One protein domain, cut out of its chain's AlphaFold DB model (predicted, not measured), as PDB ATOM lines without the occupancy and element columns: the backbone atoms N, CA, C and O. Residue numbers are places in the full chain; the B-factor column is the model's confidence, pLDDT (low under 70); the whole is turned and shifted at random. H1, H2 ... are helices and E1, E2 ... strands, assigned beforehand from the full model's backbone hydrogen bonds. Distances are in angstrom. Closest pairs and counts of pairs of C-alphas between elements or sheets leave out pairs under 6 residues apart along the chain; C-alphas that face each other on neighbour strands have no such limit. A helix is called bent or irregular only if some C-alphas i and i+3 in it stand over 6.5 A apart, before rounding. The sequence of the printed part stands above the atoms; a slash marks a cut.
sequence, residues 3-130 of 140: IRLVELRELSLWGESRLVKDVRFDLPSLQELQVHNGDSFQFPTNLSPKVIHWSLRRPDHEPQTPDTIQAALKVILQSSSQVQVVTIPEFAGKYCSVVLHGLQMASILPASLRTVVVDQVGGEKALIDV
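What this domain is: This is residues 3 to 130 of the 140 residues of an uncharacterized protein of Serendipita vermifera MAFF 305830 (UniProt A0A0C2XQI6). One twisted sheet of six strands forms a wall, with two helices, H1 and H2, covering one face over E4, E5 and E6, and no named helix on the other. At the far end, beyond edge strand E1, the short strand E2 is off the sheet and pairs with residues 3 to 4. The printed part has 128 residues, with the named elements E1 E2 E3 E4 H1 E5 H2 E6 E7 along it. The sheet's order is E1 E3 E4 E5 E6 E7, mixed; the class is mixed, helices and strands, with under half of the residues in named elements. The whole is compact and rounded, with a radius of gyration of the C-alphas of 14.2 A and spans of 41 by 33 by 27 A.

How they stand to each other: E1, residues 10 to 14, is an edge strand, parallel to E3, residues 32 to 36; N 13 and O 34 are 2.8 A apart, within hydrogen-bond range. E2, residues 24 to 26, pairs with no named strand and is apart from E1 and E3. E3 is parallel to E4, residues 51 to 55, with N 35 and O 53 at 2.8 A. E4 is parallel to E5, residues 85 to 91, with N 54 and O 87 at 2.9 A. E5 is parallel to E6, residues 115 to 120, with N 88 and O 117 at 2.8 A. E6 and E7, residues 125 to 129, form an antiparallel hairpin at 157 degrees, with N 118 and O 126 at 2.8 A. H1, residues 66 to 79, is over E4 and E5 at a height over the sheet of 10.1 A, on a local plane that rests on only just enough C-alphas, 6; it runs along the strands, at 27 degrees to E4 on the local plane. The closest C-alphas of H1 and E4, Ile 76 and Ile 52, are 7.9 A apart. H2, residues 93 to 104, is on the same face, over E6 and only just not over E7, on which 2 of its C-alphas fall, at a height over the sheet of 9.6 A. It runs along the strands, at 12 degrees to E6 on the local plane; the closest C-alphas of the two, Gly 93 and Gln 120, are 5.8 A apart. H1 and H2 touch at a steep tilt of 43 degrees, the same way; their closest C-alphas, Gln 70 and Gly 102, are 5.1 A apart. E4, H1, E5 and E5, H2, E6 are strand-helix-strand units, two parallel neighbour strands with a helix between, each with a right-handed crossover. Every O i to N i+4 pair is within hydrogen-bond range in H1, and 6 of 8 in H2.

Where its parts are: E1 begins at C-alpha 10, (176.215, 207.800, 200.169). H1 measures 20.2 A from first to last C-alpha, H2 18.2 A, E5 17.7 A and E6 15.6 A. H2 is irregular, but only just: C-alphas 94 and 97 are 6.9 A apart. E7 ends at C-alpha 129, (163.887, 196.062, 183.204).

The domain as a whole: The C-alphas farthest apart, of Arg 4 and Lys 94, are 41.1 A apart. The printed part has no cut, and the link from E3 to E4 is long, with 14 residues. The mean pLDDT of the printed part is 73.2; 44 residues are under 70, among them 15 to 23, 37 to 45 and 56 to 64.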
ATOM      1  N   ILE A   3     177.452 202.828 214.529       67.62
ATOM      2  CA  ILE A   3     177.829 204.067 213.848       67.62
ATOM      3  C   ILE A   3     176.533 204.786 213.471       67.62
ATOM      4  O   ILE A   3     175.683 204.205 212.798       67.62
ATOM      5  N   ARG A   4     176.373 206.033 213.928       76.19
ATOM      6  CA  ARG A   4     175.227 206.893 213.601       76.19
ATOM      7  C   ARG A   4     175.697 208.016 212.692       76.19
ATOM      8  O   ARG A   4     176.487 208.847 213.128       76.19
ATOM      9  N   LEU A   5     175.203 208.048 211.460       78.62
ATOM     10  CA  LEU A   5     175.463 209.140 210.520       78.62
ATOM     11  C   LEU A   5     174.136 209.512 209.856       78.62
ATOM     12  O   LEU A   5     173.815 209.070 208.759       78.62
ATOM     13  N   VAL A   6     173.336 210.292 210.582       79.75
ATOM     14  CA  VAL A   6     171.915 210.534 210.276       79.75
ATOM     15  C   VAL A   6     171.714 211.224 208.921       79.75
ATOM     16  O   VAL A   6     170.682 211.036 208.284       79.75
ATOM     17  N   GLU A   7     172.706 211.981 208.456       87.31
ATOM     18  CA  GLU A   7     172.662 212.734 207.197       87.31
ATOM     19  C   GLU A   7     173.416 212.054 206.046       87.31
ATOM     20  O   GLU A   7     173.402 212.560 204.924       87.31
ATOM     21  N   LEU A   8     174.074 210.913 206.291       87.38
ATOM     22  CA  LEU A   8     174.861 210.242 205.262       87.38
ATOM     23  C   LEU A   8     173.937 209.663 204.186       87.38
ATOM     24  O   LEU A   8     173.113 208.791 204.463       87.38
ATOM     25  N   ARG A   9     174.097 210.151 202.954       89.19
ATOM     26  CA  ARG A   9     173.317 209.710 201.789       89.19
ATOM     27  C   ARG A   9     174.028 208.664 200.943       89.19
ATOM     28  O   ARG A   9     173.353 207.865 200.302       89.19
ATOM     29  N   GLU A  10     175.354 208.658 200.978       90.38
ATOM     30  CA  GLU A  10     176.215 207.800 200.169       90.38
ATOM     31  C   GLU A  10     177.215 207.091 201.082       90.38
ATOM     32  O   GLU A  10     177.832 207.717 201.947       90.38
ATOM     33  N   LEU A  11     177.374 205.781 200.908       86.06
ATOM     34  CA  LEU A  11     178.339 204.979 201.656       86.06
ATOM     35  C   LEU A  11     179.106 204.075 200.695       86.06
ATOM     36  O   LEU A  11     178.495 203.282 199.987       86.06
ATOM     37  N   SER A  12     180.436 204.141 200.723       85.00
ATOM     38  CA  SER A  12     181.298 203.206 199.991       85.00
ATOM     39  C   SER A  12     181.930 202.206 200.955       85.00
ATOM     40  O   SER A  12     182.666 202.583 201.869       85.00
ATOM     41  N   LEU A  13     181.659 200.921 200.747       79.19
ATOM     42  CA  LEU A  13     182.222 199.813 201.509       79.19
ATOM     43  C   LEU A  13     183.289 199.106 200.675       79.19
ATOM     44  O   LEU A  13     183.037 198.691 199.547       79.19
ATOM     45  N   TRP A  14     184.482 198.963 201.247       73.62
ATOM     46  CA  TRP A  14     185.633 198.345 200.596       73.62
ATOM     47  C   TRP A  14     186.051 197.078 201.341       73.62
ATOM     48  O   TRP A  14     186.261 197.125 202.553       73.62
ATOM     49  N   GLY A  15     186.266 195.982 200.611       60.44
ATOM     50  CA  GLY A  15     187.103 194.870 201.068       60.44
ATOM     51  C   GLY A  15     186.426 193.504 201.151       60.44
ATOM     52  O   GLY A  15     185.211 193.369 201.041       60.44
ATOM     53  N   GLU A  16     187.263 192.494 201.402       56.41
ATOM     54  CA  GLU A  16     186.891 191.109 201.711       56.41
ATOM     55  C   GLU A  16     186.169 191.074 203.065       56.41
ATOM     56  O   GLU A  16     186.756 190.772 204.106       56.41
ATOM     57  N   SER A  17     184.896 191.475 203.103       50.62
ATOM     58  CA  SER A  17     184.154 191.615 204.358       50.62
ATOM     59  C   SER A  17     183.721 190.247 204.907       50.62
ATOM     60  O   SER A  17     182.540 189.982 205.130       50.62
ATOM     61  N   ARG A  18     184.667 189.342 205.178       49.56
ATOM     62  CA  ARG A  18     184.356 188.046 205.795       49.56
ATOM     63  C   ARG A  18     183.742 188.185 207.196       49.56
ATOM     64  O   ARG A  18     183.182 187.215 207.698       49.56
ATOM     65  N   LEU A  19     183.800 189.358 207.838       48.62
ATOM     66  CA  LEU A  19     183.445 189.521 209.254       48.62
ATOM     67  C   LEU A  19     182.918 190.926 209.627       48.62
ATOM     68  O   LEU A  19     183.415 191.540 210.563       48.62
ATOM     69  N   VAL A  20     181.882 191.451 208.958       54.44
ATOM     70  CA  VAL A  20     181.164 192.657 209.452       54.44
ATOM     71  C   VAL A  20     179.778 192.285 209.987       54.44
ATOM     72  O   VAL A  20     178.779 192.937 209.713       54.44
ATOM     73  N   LYS A  21     179.690 191.197 210.763       54.81
ATOM     74  CA  LYS A  21     178.430 190.813 211.428       54.81
ATOM     75  C   LYS A  21     178.097 191.702 212.633       54.81
ATOM     76  O   LYS A  21     176.929 191.839 212.984       54.81
ATOM     77  N   ASP A  22     179.104 192.356 213.216       61.88
ATOM     78  CA  ASP A  22     178.982 193.030 214.518       61.88
ATOM     79  C   ASP A  22     178.928 194.569 214.440       61.88
ATOM     80  O   ASP A  22     178.871 195.264 215.470       61.88
ATOM     81  N   VAL A  23     178.938 195.126 213.224       68.06
ATOM     82  CA  VAL A  23     178.781 196.569 212.997       68.06
ATOM     83  C   VAL A  23     177.367 196.844 212.515       68.06
ATOM     84  O   VAL A  23     176.941 196.350 211.475       68.06
ATOM     85  N   ARG A  24     176.640 197.655 213.286       72.62
ATOM     86  CA  ARG A  24     175.310 198.144 212.919       72.62
ATOM     87  C   ARG A  24     175.410 199.601 212.499       72.62
ATOM     88  O   ARG A  24     175.882 200.444 213.264       72.62
ATOM     89  N   PHE A  25     174.945 199.875 211.288       76.25
ATOM     90  CA  PHE A  25     174.886 201.212 210.709       76.25
ATOM     91  C   PHE A  25     173.485 201.798 210.867       76.25
ATOM     92  O   PHE A  25     172.539 201.280 210.288       76.25
ATOM     93  N   ASP A  26     173.329 202.857 211.648       80.81
ATOM     94  CA  ASP A  26     172.056 203.574 211.750       80.81
ATOM     95  C   ASP A  26     172.078 204.751 210.765       80.81
ATOM     96  O   ASP A  26     172.572 205.838 211.084       80.81
ATOM     97  N   LEU A  27     171.655 204.470 209.524       85.38
ATOM     98  CA  LEU A  27     171.740 205.371 208.368       85.38
ATOM     99  C   LEU A  27     170.360 205.549 207.700       85.38
ATOM    100  O   LEU A  27     170.145 205.069 206.587       85.38
ATOM    101  N   PRO A  28     169.404 206.231 208.354       82.94
ATOM    102  CA  PRO A  28     168.034 206.375 207.847       82.94
ATOM    103  C   PRO A  28     167.935 207.199 206.553       82.94
ATOM    104  O   PRO A  28     166.949 207.085 205.829       82.94
ATOM    105  N   SER A  29     168.945 208.021 206.257       86.69
ATOM    106  CA  SER A  29     169.003 208.859 205.051       86.69
ATOM    107  C   SER A  29     169.790 208.227 203.900       86.69
ATOM    108  O   SER A  29     169.948 208.881 202.867       86.69
ATOM    109  N   LEU A  30     170.293 206.997 204.062       88.06
ATOM    110  CA  LEU A  30     171.123 206.345 203.051       88.06
ATOM    111  C   LEU A  30     170.319 206.120 201.768       88.06
ATOM    112  O   LEU A  30     169.284 205.455 201.772       88.06
ATOM    113  N   GLN A  31     170.812 206.664 200.660       89.19
ATOM    114  CA  GLN A  31     170.209 206.510 199.339       89.19
ATOM    115  C   GLN A  31     171.034 205.567 198.476       89.19
ATOM    116  O   GLN A  31     170.459 204.718 197.797       89.19
ATOM    117  N   GLU A  32     172.357 205.688 198.549       89.06
ATOM    118  CA  GLU A  32     173.289 204.981 197.683       89.06
ATOM    119  C   GLU A  32     174.326 204.206 198.494       89.06
ATOM    120  O   GLU A  32     174.924 204.717 199.445       89.06
ATOM    121  N   LEU A  33     174.550 202.959 198.090       86.31
ATOM    122  CA  LEU A  33     175.574 202.094 198.649       86.31
ATOM    123  C   LEU A  33     176.491 201.590 197.536       86.31
ATOM    124  O   LEU A  33     176.064 200.849 196.653       86.31
ATOM    125  N   GLN A  34     177.761 201.969 197.606       85.75
ATOM    126  CA  GLN A  34     178.806 201.469 196.725       85.75
ATOM    127  C   GLN A  34     179.538 200.325 197.426       85.75
ATOM    128  O   GLN A  34     179.977 200.461 198.566       85.75
ATOM    129  N   VAL A  35     179.670 199.182 196.764       79.62
ATOM    130  CA  VAL A  35     180.351 197.999 197.298       79.62
ATOM    131  C   VAL A  35     181.508 197.640 196.384       79.62
ATOM    132  O   VAL A  35     181.310 197.399 195.195       79.62
ATOM    133  N   HIS A  36     182.709 197.585 196.952       74.94
ATOM    134  CA  HIS A  36     183.949 197.294 196.245       74.94
ATOM    135  C   HIS A  36     184.563 195.965 196.730       74.94
ATOM    136  O   HIS A  36     184.819 195.815 197.925       74.94
ATOM    137  N   ASN A  37     184.887 195.055 195.795       67.00
ATOM    138  CA  ASN A  37     185.533 193.737 196.010       67.00
ATOM    139  C   ASN A  37     184.679 192.719 196.797       67.00
ATOM    140  O   ASN A  37     184.858 192.551 197.999       67.00
ATOM    141  N   GLY A  38     183.776 192.006 196.112       56.56
ATOM    142  CA  GLY A  38     182.856 191.052 196.739       56.56
ATOM    143  C   GLY A  38     182.740 189.727 195.994       56.56
ATOM    144  O   GLY A  38     181.809 189.534 195.225       56.56
ATOM    145  N   ASP A  39     183.654 188.808 196.269       53.25
ATOM    146  CA  ASP A  39     183.469 187.362 196.083       53.25
ATOM    147  C   ASP A  39     182.775 186.718 197.306       53.25
ATOM    148  O   ASP A  39     182.124 185.681 197.203       53.25
ATOM    149  N   SER A  40     182.879 187.367 198.470       56.47
ATOM    150  CA  SER A  40     182.404 186.881 199.772       56.47
ATOM    151  C   SER A  40     181.815 187.990 200.662       56.47
ATOM    152  O   SER A  40     181.773 187.873 201.889       56.47
ATOM    153  N   PHE A  41     181.357 189.084 200.047       64.44
ATOM    154  CA  PHE A  41     180.784 190.227 200.757       64.44
ATOM    155  C   PHE A  41     179.407 189.887 201.350       64.44
ATOM    156  O   PHE A  41     178.559 189.296 200.682       64.44
ATOM    157  N   GLN A  42     179.169 190.288 202.601       65.56
ATOM    158  CA  GLN A  42     177.857 190.230 203.249       65.56
ATOM    159  C   GLN A  42     177.391 191.659 203.512       65.56
ATOM    160  O   GLN A  42     178.097 192.427 204.165       65.56
ATOM    161  N   PHE A  43     176.198 192.020 203.032       69.69
ATOM    162  CA  PHE A  43     175.628 193.328 203.345       69.69
ATOM    163  C   PHE A  43     175.294 193.415 204.841       69.69
ATOM    164  O   PHE A  43     174.738 192.461 205.398       69.69
ATOM    165  N   PRO A  44     175.576 194.554 205.501       66.19
ATOM    166  CA  PRO A  44     175.055 194.804 206.834       66.19
ATOM    167  C   PRO A  44     173.525 194.733 206.786       66.19
ATOM    168  O   PRO A  44     172.884 195.436 206.006       66.19
ATOM    169  N   THR A  45     172.934 193.874 207.617       67.25
ATOM    170  CA  THR A  45     171.509 193.487 207.561       67.25
ATOM    171  C   THR A  45     170.524 194.616 207.863       67.25
ATOM    172  O   THR A  45     169.315 194.415 207.810       67.25
ATOM    173  N   ASN A  46     171.025 195.797 208.219       73.12
ATOM    174  CA  ASN A  46     170.240 196.942 208.644       73.12
ATOM    175  C   ASN A  46     170.384 198.164 207.721       73.12
ATOM    176  O   ASN A  46     169.988 199.262 208.108       73.12
ATOM    177  N   LEU A  47     170.946 197.983 206.522       78.25
ATOM    178  CA  LEU A  47     170.958 199.005 205.480       78.25
ATOM    179  C   LEU A  47     169.762 198.827 204.541       78.25
ATOM    180  O   LEU A  47     169.329 197.716 204.254       78.25
ATOM    181  N   SER A  48     169.205 199.933 204.055       79.31
ATOM    182  CA  SER A  48     168.127 199.913 203.059       79.31
ATOM    183  C   SER A  48     168.324 201.011 202.014       79.31
ATOM    184  O   SER A  48     167.519 201.937 201.942       79.31
ATOM    185  N   PRO A  49     169.423 200.955 201.239       86.06
ATOM    186  CA  PRO A  49     169.664 201.922 200.178       86.06
ATOM    187  C   PRO A  49     168.646 201.741 199.044       86.06
ATOM    188  O   PRO A  49     168.146 200.642 198.800       86.06
ATOM    189  N   LYS A  50     168.379 202.816 198.302       86.62
ATOM    190  CA  LYS A  50     167.578 202.762 197.068       86.62
ATOM    191  C   LYS A  50     168.408 202.309 195.873       86.62
ATOM    192  O   LYS A  50     167.871 201.695 194.953       86.62
ATOM    193  N   VAL A  51     169.700 202.622 195.886       86.81
ATOM    194  CA  VAL A  51     170.633 202.345 194.798       86.81
ATOM    195  C   VAL A  51     171.833 201.586 195.348       86.81
ATOM    196  O   VAL A  51     172.419 201.983 196.356       86.81
ATOM    197  N   ILE A  52     172.197 200.492 194.683       86.12
ATOM    198  CA  ILE A  52     173.412 199.735 194.977       86.12
ATOM    199  C   ILE A  52     174.302 199.742 193.739       86.12
ATOM    200  O   ILE A  52     173.910 199.255 192.679       86.12
ATOM    201  N   HIS A  53     175.522 200.248 193.892       84.00
ATOM    202  CA  HIS A  53     176.575 200.114 192.894       84.00
ATOM    203  C   HIS A  53     177.563 199.068 193.375       84.00
ATOM    204  O   HIS A  53     178.318 199.291 194.319       84.00
ATOM    205  N   TRP A  54     177.575 197.916 192.728       81.19
ATOM    206  CA  TRP A  54     178.613 196.934 192.960       81.19
ATOM    207  C   TRP A  54     179.744 197.163 191.964       81.19
ATOM    208  O   TRP A  54     179.520 197.441 190.792       81.19
ATOM    209  N   SER A  55     180.980 197.076 192.437       73.44
ATOM    210  CA  SER A  55     182.161 197.108 191.590       73.44
ATOM    211  C   SER A  55     183.217 196.148 192.122       73.44
ATOM    212  O   SER A  55     183.388 195.950 193.327       73.44
ATOM    213  N   LEU A  56     183.966 195.545 191.211       65.06
ATOM    214  CA  LEU A  56     185.140 194.755 191.543       65.06
ATOM    215  C   LEU A  56     186.335 195.582 191.100       65.06
ATOM    216  O   LEU A  56     186.609 195.710 189.911       65.06
ATOM    217  N   ARG A  57     186.996 196.241 192.052       55.38
ATOM    218  CA  ARG A  57     188.081 197.170 191.741       55.38
ATOM    219  C   ARG A  57     189.418 196.483 191.962       55.38
ATOM    220  O   ARG A  57     190.149 196.884 192.860       55.38
ATOM    221  N   ARG A  58     189.715 195.459 191.152       54.22
ATOM    222  CA  ARG A  58     191.082 194.976 190.878       54.22
ATOM    223  C   ARG A  58     191.161 194.402 189.452       54.22
ATOM    224  O   ARG A  58     190.711 193.282 189.242       54.22
ATOM    225  N   PRO A  59     191.715 195.152 188.486       50.00
ATOM    226  CA  PRO A  59     192.002 194.675 187.122       50.00
ATOM    227  C   PRO A  59     192.935 193.448 187.049       50.00
ATOM    228  O   PRO A  59     193.054 192.814 186.006       50.00
ATOM    229  N   ASP A  60     193.617 193.138 188.148       52.84
ATOM    230  CA  ASP A  60     194.798 192.278 188.210       52.84
ATOM    231  C   ASP A  60     194.601 191.020 189.085       52.84
ATOM    232  O   ASP A  60     195.525 190.221 189.257       52.84
ATOM    233  N   HIS A  61     193.387 190.785 189.596       49.00
ATOM    234  CA  HIS A  61     193.039 189.563 190.325       49.00
ATOM    235  C   HIS A  61     191.813 188.880 189.727       49.00
ATOM    236  O   HIS A  61     190.715 189.408 189.815       49.00
ATOM    237  N   GLU A  62     192.089 187.706 189.153       53.84
ATOM    238  CA  GLU A  62     191.204 186.651 188.650       53.84
ATOM    239  C   GLU A  62     190.023 187.062 187.745       53.84
ATOM    240  O   GLU A  62     189.212 187.927 188.076       53.84
ATOM    241  N   PRO A  63     189.862 186.403 186.580       57.75
ATOM    242  CA  PRO A  63     188.690 186.617 185.750       57.75
ATOM    243  C   PRO A  63     187.429 186.258 186.538       57.75
ATOM    244  O   PRO A  63     187.330 185.184 187.131       57.75
ATOM    245  N   GLN A  64     186.447 187.155 186.503       64.81
ATOM    246  CA  GLN A  64     185.136 186.916 187.090       64.81
ATOM    247  C   GLN A  64     184.534 185.644 186.490       64.81
ATOM    248  O   GLN A  64     184.495 185.479 185.264       64.81
ATOM    249  N   THR A  65     184.057 184.755 187.357       72.88
ATOM    250  CA  THR A  65     183.326 183.559 186.948       72.88
ATOM    251  C   THR A  65     181.822 183.809 187.060       72.88
ATOM    252  O   THR A  65     181.385 184.652 187.854       72.88
ATOM    253  N   PRO A  66     180.998 183.075 186.292       75.69
ATOM    254  CA  PRO A  66     179.551 183.122 186.451       75.69
ATOM    255  C   PRO A  66     179.083 182.918 187.899       75.69
ATOM    256  O   PRO A  66     178.164 183.598 188.352       75.69
ATOM    257  N   ASP A  67     179.767 182.045 188.640       76.25
ATOM    258  CA  ASP A  67     179.442 181.716 190.027       76.25
ATOM    259  C   ASP A  67     179.632 182.918 190.964       76.25
ATOM    260  O   ASP A  67     178.780 183.182 191.813       76.25
ATOM    261  N   THR A  68     180.707 183.697 190.787       75.06
ATOM    262  CA  THR A  68     180.954 184.914 191.577       75.06
ATOM    263  C   THR A  68     179.868 185.963 191.343       75.06
ATOM    264  O   THR A  68     179.386 186.582 192.293       75.06
ATOM    265  N   ILE A  69     179.441 186.141 190.089       76.06
ATOM    266  CA  ILE A  69     178.386 187.095 189.716       76.06
ATOM    267  C   ILE A  69     177.051 186.679 190.341       76.06
ATOM    268  O   ILE A  69     176.373 187.498 190.962       76.06
ATOM    269  N   GLN A  70     176.685 185.400 190.223       77.19
ATOM    270  CA  GLN A  70     175.449 184.870 190.800       77.19
ATOM    271  C   GLN A  70     175.447 184.954 192.331       77.19
ATOM    272  O   GLN A  70     174.435 185.328 192.927       77.19
ATOM    273  N   ALA A  71     176.578 184.657 192.977       76.12
ATOM    274  CA  ALA A  71     176.721 184.790 194.421       76.12
ATOM    275  C   ALA A  71     176.526 186.247 194.874       76.12
ATOM    276  O   ALA A  71     175.738 186.497 195.787       76.12
ATOM    277  N   ALA A  72     177.175 187.208 194.211       76.25
ATOM    278  CA  ALA A  72     177.035 188.627 194.529       76.25
ATOM    279  C   ALA A  72     175.594 189.122 194.333       76.25
ATOM    280  O   ALA A  72     175.029 189.739 195.239       76.25
ATOM    281  N   LEU A  73     174.970 188.787 193.198       78.94
ATOM    282  CA  LEU A  73     173.567 189.103 192.911       78.94
ATOM    283  C   LEU A  73     172.638 188.599 194.010       78.94
ATOM    284  O   LEU A  73     171.822 189.361 194.525       78.94
ATOM    285  N   LYS A  74     172.795 187.339 194.423       78.50
ATOM    286  CA  LYS A  74     171.982 186.753 195.489       78.50
ATOM    287  C   LYS A  74     172.077 187.560 196.783       78.50
ATOM    288  O   LYS A  74     171.047 187.847 197.387       78.50
ATOM    289  N   VAL A  75     173.281 187.947 197.206       76.31
ATOM    290  CA  VAL A  75     173.451 188.737 198.436       76.31
ATOM    291  C   VAL A  75     172.833 190.131 198.280       76.31
ATOM    292  O   VAL A  75     172.121 190.575 199.179       76.31
ATOM    293  N   ILE A  76     173.054 190.806 197.144       77.38
ATOM    294  CA  ILE A  76     172.495 192.140 196.866       77.38
ATOM    295  C   ILE A  76     170.966 192.104 196.965       77.38
ATOM    296  O   ILE A  76     170.379 192.888 197.712       77.38
ATOM    297  N   LEU A  77     170.331 191.154 196.278       76.94
ATOM    298  CA  LEU A  77     168.875 191.000 196.243       76.94
ATOM    299  C   LEU A  77     168.283 190.624 197.605       76.94
ATOM    300  O   LEU A  77     167.178 191.042 197.933       76.94
ATOM    301  N   GLN A  78     169.014 189.871 198.427       73.94
ATOM    302  CA  GLN A  78     168.572 189.512 199.778       73.94
ATOM    303  C   GLN A  78     168.737 190.649 200.796       73.94
ATOM    304  O   GLN A  78     168.121 190.604 201.860       73.94
ATOM    305  N   SER A  79     169.576 191.647 200.504       67.62
ATOM    306  CA  SER A  79     169.997 192.647 201.489       67.62
ATOM    307  C   SER A  79     168.978 193.753 201.759       67.62
ATOM    308  O   SER A  79     169.026 194.355 202.830       67.62
ATOM    309  N   SER A  80     168.059 194.041 200.830       67.19
ATOM    310  CA  SER A  80     167.138 195.163 201.015       67.19
ATOM    311  C   SER A  80     165.855 195.064 200.194       67.19
ATOM    312  O   SER A  80     165.869 194.908 198.976       67.19
ATOM    313  N   SER A  81     164.731 195.268 200.883       67.62
ATOM    314  CA  SER A  81     163.390 195.375 200.301       67.62
ATOM    315  C   SER A  81     163.099 196.718 199.623       67.62
ATOM    316  O   SER A  81     161.996 196.886 199.110       67.62
ATOM    317  N   GLN A  82     164.033 197.678 199.664       73.00
ATOM    318  CA  GLN A  82     163.860 199.028 199.109       73.00
ATOM    319  C   GLN A  82     164.749 199.320 197.899       73.00
ATOM    320  O   GLN A  82     164.607 200.385 197.290       73.00
ATOM    321  N   VAL A  83     165.649 198.403 197.541       78.19
ATOM    322  CA  VAL A  83     166.540 198.574 196.391       78.19
ATOM    323  C   VAL A  83     165.710 198.659 195.119       78.19
ATOM    324  O   VAL A  83     164.862 197.808 194.863       78.19
ATOM    325  N   GLN A  84     165.951 199.709 194.339       78.69
ATOM    326  CA  GLN A  84     165.276 199.988 193.071       78.69
ATOM    327  C   GLN A  84     166.207 199.776 191.884       78.69
ATOM    328  O   GLN A  84     165.755 199.337 190.826       78.69
ATOM    329  N   VAL A  85     167.495 200.080 192.078       79.50
ATOM    330  CA  VAL A  85     168.524 200.018 191.041       79.50
ATOM    331  C   VAL A  85     169.746 199.267 191.554       79.50
ATOM    332  O   VAL A  85     170.289 199.602 192.608       79.50
ATOM    333  N   VAL A  86     170.199 198.283 190.777       80.31
ATOM    334  CA  VAL A  86     171.478 197.591 190.987       80.31
ATOM    335  C   VAL A  86     172.364 197.840 189.777       80.31
ATOM    336  O   VAL A  86     171.971 197.511 188.666       80.31
ATOM    337  N   THR A  87     173.551 198.410 189.980       80.81
ATOM    338  CA  THR A  87     174.573 198.533 188.929       80.81
ATOM    339  C   THR A  87     175.650 197.476 189.134       80.81
ATOM    340  O   THR A  87     176.181 197.343 190.238       80.81
ATOM    341  N   ILE A  88     175.956 196.730 188.078       75.56
ATOM    342  CA  ILE A  88     176.896 195.605 188.039       75.56
ATOM    343  C   ILE A  88     177.999 196.004 187.040       75.56
ATOM    344  O   ILE A  88     177.658 196.492 185.957       75.56
ATOM    345  N   PRO A  89     179.295 195.896 187.396       69.50
ATOM    346  CA  PRO A  89     180.365 196.579 186.669       69.50
ATOM    347  C   PRO A  89     180.685 195.912 185.329       69.50
ATOM    348  O   PRO A  89     180.185 194.838 185.031       69.50
ATOM    349  N   GLU A  90     181.562 196.553 184.559       64.56
ATOM    350  CA  GLU A  90     181.966 196.190 183.200       64.56
ATOM    351  C   GLU A  90     182.288 194.697 183.030       64.56
ATOM    352  O   GLU A  90     183.314 194.196 183.494       64.56
ATOM    353  N   PHE A  91     181.418 193.994 182.309       62.53
ATOM    354  CA  PHE A  91     181.688 192.651 181.817       62.53
ATOM    355  C   PHE A  91     181.917 192.710 180.312       62.53
ATOM    356  O   PHE A  91     181.182 193.378 179.582       62.53
ATOM    357  N   ALA A  92     182.879 191.937 179.802       51.00
ATOM    358  CA  ALA A  92     182.815 191.553 178.395       51.00
ATOM    359  C   ALA A  92     181.437 190.906 178.196       51.00
ATOM    360  O   ALA A  92     181.104 190.013 178.975       51.00
ATOM    361  N   GLY A  93     180.633 191.370 177.228       54.91
ATOM    362  CA  GLY A  93     179.178 191.123 177.095       54.91
ATOM    363  C   GLY A  93     178.670 189.673 177.234       54.91
ATOM    364  O   GLY A  93     177.471 189.439 177.341       54.91
ATOM    365  N   LYS A  94     179.576 188.696 177.337       62.72
ATOM    366  CA  LYS A  94     179.385 187.298 177.738       62.72
ATOM    367  C   LYS A  94     178.629 187.083 179.061       62.72
ATOM    368  O   LYS A  94     178.084 186.001 179.247       62.72
ATOM    369  N   TYR A  95     178.591 188.054 179.977       66.94
ATOM    370  CA  TYR A  95     177.989 187.850 181.305       66.94
ATOM    371  C   TYR A  95     176.606 188.490 181.507       66.94
ATOM    372  O   TYR A  95     176.007 188.288 182.560       66.94
ATOM    373  N   CYS A  96     176.037 189.171 180.502       73.56
ATOM    374  CA  CYS A  96     174.659 189.679 180.584       73.56
ATOM    375  C   CYS A  96     173.645 188.533 180.785       73.56
ATOM    376  O   CYS A  96     172.783 188.598 181.659       73.56
ATOM    377  N   SER A  97     173.826 187.423 180.061       74.69
ATOM    378  CA  SER A  97     173.021 186.204 180.227       74.69
ATOM    379  C   SER A  97     173.175 185.569 181.611       74.69
ATOM    380  O   SER A  97     172.211 185.043 182.157       74.69
ATOM    381  N   VAL A  98     174.362 185.656 182.220       78.25
ATOM    382  CA  VAL A  98     174.601 185.174 183.590       78.25
ATOM    383  C   VAL A  98     173.871 186.037 184.612       78.25
ATOM    384  O   VAL A  98     173.311 185.493 185.562       78.25
ATOM    385  N   VAL A  99     173.859 187.359 184.417       79.62
ATOM    386  CA  VAL A  99     173.087 188.280 185.258       79.62
ATOM    387  C   VAL A  99     171.600 187.959 185.149       79.62
ATOM    388  O   VAL A  99     170.973 187.716 186.175       79.62
ATOM    389  N   LEU A 100     171.056 187.869 183.931       79.69
ATOM    390  CA  LEU A 100     169.655 187.498 183.697       79.69
ATOM    391  C   LEU A 100     169.303 186.160 184.357       79.69
ATOM    392  O   LEU A 100     168.338 186.084 185.113       79.69
ATOM    393  N   HIS A 101     170.131 185.134 184.161       79.38
ATOM    394  CA  HIS A 101     169.939 183.831 184.792       79.38
ATOM    395  C   HIS A 101     169.998 183.909 186.328       79.38
ATOM    396  O   HIS A 101     169.198 183.286 187.020       79.38
ATOM    397  N   GLY A 102     170.922 184.695 186.891       79.31
ATOM    398  CA  GLY A 102     171.017 184.915 188.336       79.31
ATOM    399  C   GLY A 102     169.780 185.602 188.915       79.31
ATOM    400  O   GLY A 102     169.329 185.233 189.998       79.31
ATOM    401  N   LEU A 103     169.207 186.559 188.181       80.50
ATOM    402  CA  LEU A 103     167.956 187.218 188.550       80.50
ATOM    403  C   LEU A 103     166.758 186.257 188.464       80.50
ATOM    404  O   LEU A 103     165.935 186.252 189.371       80.50
ATOM    405  N   GLN A 104     166.690 185.404 187.437       76.56
ATOM    406  CA  GLN A 104     165.641 184.381 187.286       76.56
ATOM    407  C   GLN A 104     165.692 183.315 188.387       76.56
ATOM    408  O   GLN A 104     164.664 182.863 188.882       76.56
ATOM    409  N   MET A 105     166.896 182.898 188.784       75.44
ATOM    410  CA  MET A 105     167.089 181.915 189.853       75.44
ATOM    411  C   MET A 105     166.903 182.509 191.254       75.44
ATOM    412  O   MET A 105     166.849 181.764 192.239       75.44
ATOM    413  N   ALA A 106     166.817 183.835 191.382       73.56
ATOM    414  CA  ALA A 106     166.519 184.463 192.655       73.56
ATOM    415  C   ALA A 106     165.066 184.153 193.034       73.56
ATOM    416  O   ALA A 106     164.125 184.690 192.462       73.56
ATOM    417  N   SER A 107     164.882 183.296 194.040       62.22
ATOM    418  CA  SER A 107     163.556 182.826 194.458       62.22
ATOM    419  C   SER A 107     162.594 183.950 194.863       62.22
ATOM    420  O   SER A 107     161.388 183.734 194.877       62.22
ATOM    421  N   ILE A 108     163.121 185.121 195.246       69.88
ATOM    422  CA  ILE A 108     162.361 186.338 195.549       69.88
ATOM    423  C   ILE A 108     163.215 187.544 195.133       69.88
ATOM    424  O   ILE A 108     164.274 187.777 195.717       69.88
ATOM    425  N   LEU A 109     162.746 188.321 194.156       75.06
ATOM    426  CA  LEU A 109     163.274 189.657 193.875       75.06
ATOM    427  C   LEU A 109     162.638 190.682 194.834       75.06
ATOM    428  O   LEU A 109     161.464 190.534 195.190       75.06
ATOM    429  N   PRO A 110     163.359 191.736 195.261       76.75
ATOM    430  CA  PRO A 110     162.745 192.828 196.008       76.75
ATOM    431  C   PRO A 110     161.604 193.454 195.201       76.75
ATOM    432  O   PRO A 110     161.811 193.855 194.062       76.75
ATOM    433  N   ALA A 111     160.418 193.606 195.795       74.50
ATOM    434  CA  ALA A 111     159.256 194.192 195.112       74.50
ATOM    435  C   ALA A 111     159.491 195.639 194.628       74.50
ATOM    436  O   ALA A 111     158.777 196.141 193.764       74.50
ATOM    437  N   SER A 112     160.473 196.331 195.207       80.06
ATOM    438  CA  SER A 112     160.890 197.670 194.800       80.06
ATOM    439  C   SER A 112     161.876 197.687 193.635       80.06
ATOM    440  O   SER A 112     162.107 198.769 193.096       80.06
ATOM    441  N   LEU A 113     162.491 196.550 193.291       81.56
ATOM    442  CA  LEU A 113     163.523 196.471 192.263       81.56
ATOM    443  C   LEU A 113     162.882 196.698 190.896       81.56
ATOM    444  O   LEU A 113     161.937 196.010 190.529       81.56
ATOM    445  N   ARG A 114     163.397 197.679 190.155       83.56
ATOM    446  CA  ARG A 114     162.873 198.063 188.835       83.56
ATOM    447  C   ARG A 114     163.896 197.873 187.735       83.56
ATOM    448  O   ARG A 114     163.546 197.511 186.620       83.56
ATOM    449  N   THR A 115     165.166 198.125 188.036       85.19
ATOM    450  CA  THR A 115     166.196 198.173 187.001       85.19
ATOM    451  C   THR A 115     167.494 197.553 187.482       85.19
ATOM    452  O   THR A 115     167.986 197.855 188.571       85.19
ATOM    453  N   VAL A 116     168.085 196.722 186.631       83.75
ATOM    454  CA  VAL A 116     169.465 196.263 186.771       83.75
ATOM    455  C   VAL A 116     170.273 196.856 185.626       83.75
ATOM    456  O   VAL A 116     169.939 196.683 184.458       83.75
ATOM    457  N   VAL A 117     171.321 197.597 185.964       83.31
ATOM    458  CA  VAL A 117     172.245 198.210 185.014       83.31
ATOM    459  C   VAL A 117     173.487 197.337 184.946       83.31
ATOM    460  O   VAL A 117     174.125 197.089 185.966       83.31
ATOM    461  N   VAL A 118     173.832 196.873 183.752       80.56
ATOM    462  CA  VAL A 118     175.049 196.103 183.500       80.56
ATOM    463  C   VAL A 118     175.956 196.950 182.625       80.56
ATOM    464  O   VAL A 118     175.635 197.205 181.462       80.56
ATOM    465  N   ASP A 119     177.075 197.402 183.182       74.19
ATOM    466  CA  ASP A 119     178.106 198.067 182.391       74.19
ATOM    467  C   ASP A 119     178.762 197.019 181.462       74.19
ATOM    468  O   ASP A 119     179.036 195.880 181.857       74.19
ATOM    469  N   GLN A 120     178.987 197.382 180.202       67.38
ATOM    470  CA  GLN A 120     179.589 196.535 179.175       67.38
ATOM    471  C   GLN A 120     180.929 197.099 178.714       67.38
ATOM    472  O   GLN A 120     181.166 198.309 178.766       67.38
ATOM    473  N   VAL A 121     181.795 196.200 178.230       64.69
ATOM    474  CA  VAL A 121     183.102 196.585 177.685       64.69
ATOM    475  C   VAL A 121     182.956 197.650 176.604       64.69
ATOM    476  O   VAL A 121     182.256 197.436 175.618       64.69
ATOM    477  N   GLY A 122     183.649 198.777 176.781       63.94
ATOM    478  CA  GLY A 122     183.579 199.921 175.861       63.94
ATOM    479  C   GLY A 122     182.669 201.059 176.331       63.94
ATOM    480  O   GLY A 122     182.474 202.024 175.594       63.94
ATOM    481  N   GLY A 123     182.151 200.981 177.561       66.25
ATOM    482  CA  GLY A 123     181.356 202.041 178.189       66.25
ATOM    483  C   GLY A 123     179.870 202.022 177.828       66.25
ATOM    484  O   GLY A 123     179.128 202.907 178.259       66.25
ATOM    485  N   GLU A 124     179.423 201.022 177.065       73.56
ATOM    486  CA  GLU A 124     178.003 200.777 176.825       73.56
ATOM    487  C   GLU A 124     177.326 200.261 178.100       73.56
ATOM    488  O   GLU A 124     177.944 199.595 178.927       73.56
ATOM    489  N   LYS A 125     176.040 200.574 178.282       76.88
ATOM    490  CA  LYS A 125     175.260 200.128 179.443       76.88
ATOM    491  C   LYS A 125     174.027 199.383 178.973       76.88
ATOM    492  O   LYS A 125     173.204 199.952 178.259       76.88
ATOM    493  N   ALA A 126     173.874 198.138 179.413       77.19
ATOM    494  CA  ALA A 126     172.623 197.411 179.263       77.19
ATOM    495  C   ALA A 126     171.708 197.705 180.450       77.19
ATOM    496  O   ALA A 126     172.087 197.535 181.608       77.19
ATOM    497  N   LEU A 127     170.491 198.138 180.143       81.19
ATOM    498  CA  LEU A 127     169.426 198.327 181.116       81.19
ATOM    499  C   LEU A 127     168.495 197.124 181.031       81.19
ATOM    500  O   LEU A 127     167.880 196.886 179.996       81.19
ATOM    501  N   ILE A 128     168.406 196.372 182.120       79.62
ATOM    502  CA  ILE A 128     167.487 195.250 182.261       79.62
ATOM    503  C   ILE A 128     166.315 195.740 183.108       79.62
ATOM    504  O   ILE A 128     166.478 196.028 184.299       79.62
ATOM    505  N   ASP A 129     165.143 195.856 182.486       80.38
ATOM    506  CA  ASP A 129     163.887 196.062 183.204       80.38
ATOM    507  C   ASP A 129     163.457 194.732 183.824       80.38
ATOM    508  O   ASP A 129     163.219 193.751 183.123       80.38
ATOM    509  N   VAL A 130     163.401 194.686 185.152       77.75
ATOM    510  CA  VAL A 130     163.060 193.459 185.885       77.75
ATOM    511  C   VAL A 130     161.580 193.379 186.255       77.75
ATOM    512  O   VAL A 130     161.160 192.392 186.855       77.75
TER     513      VAL A 130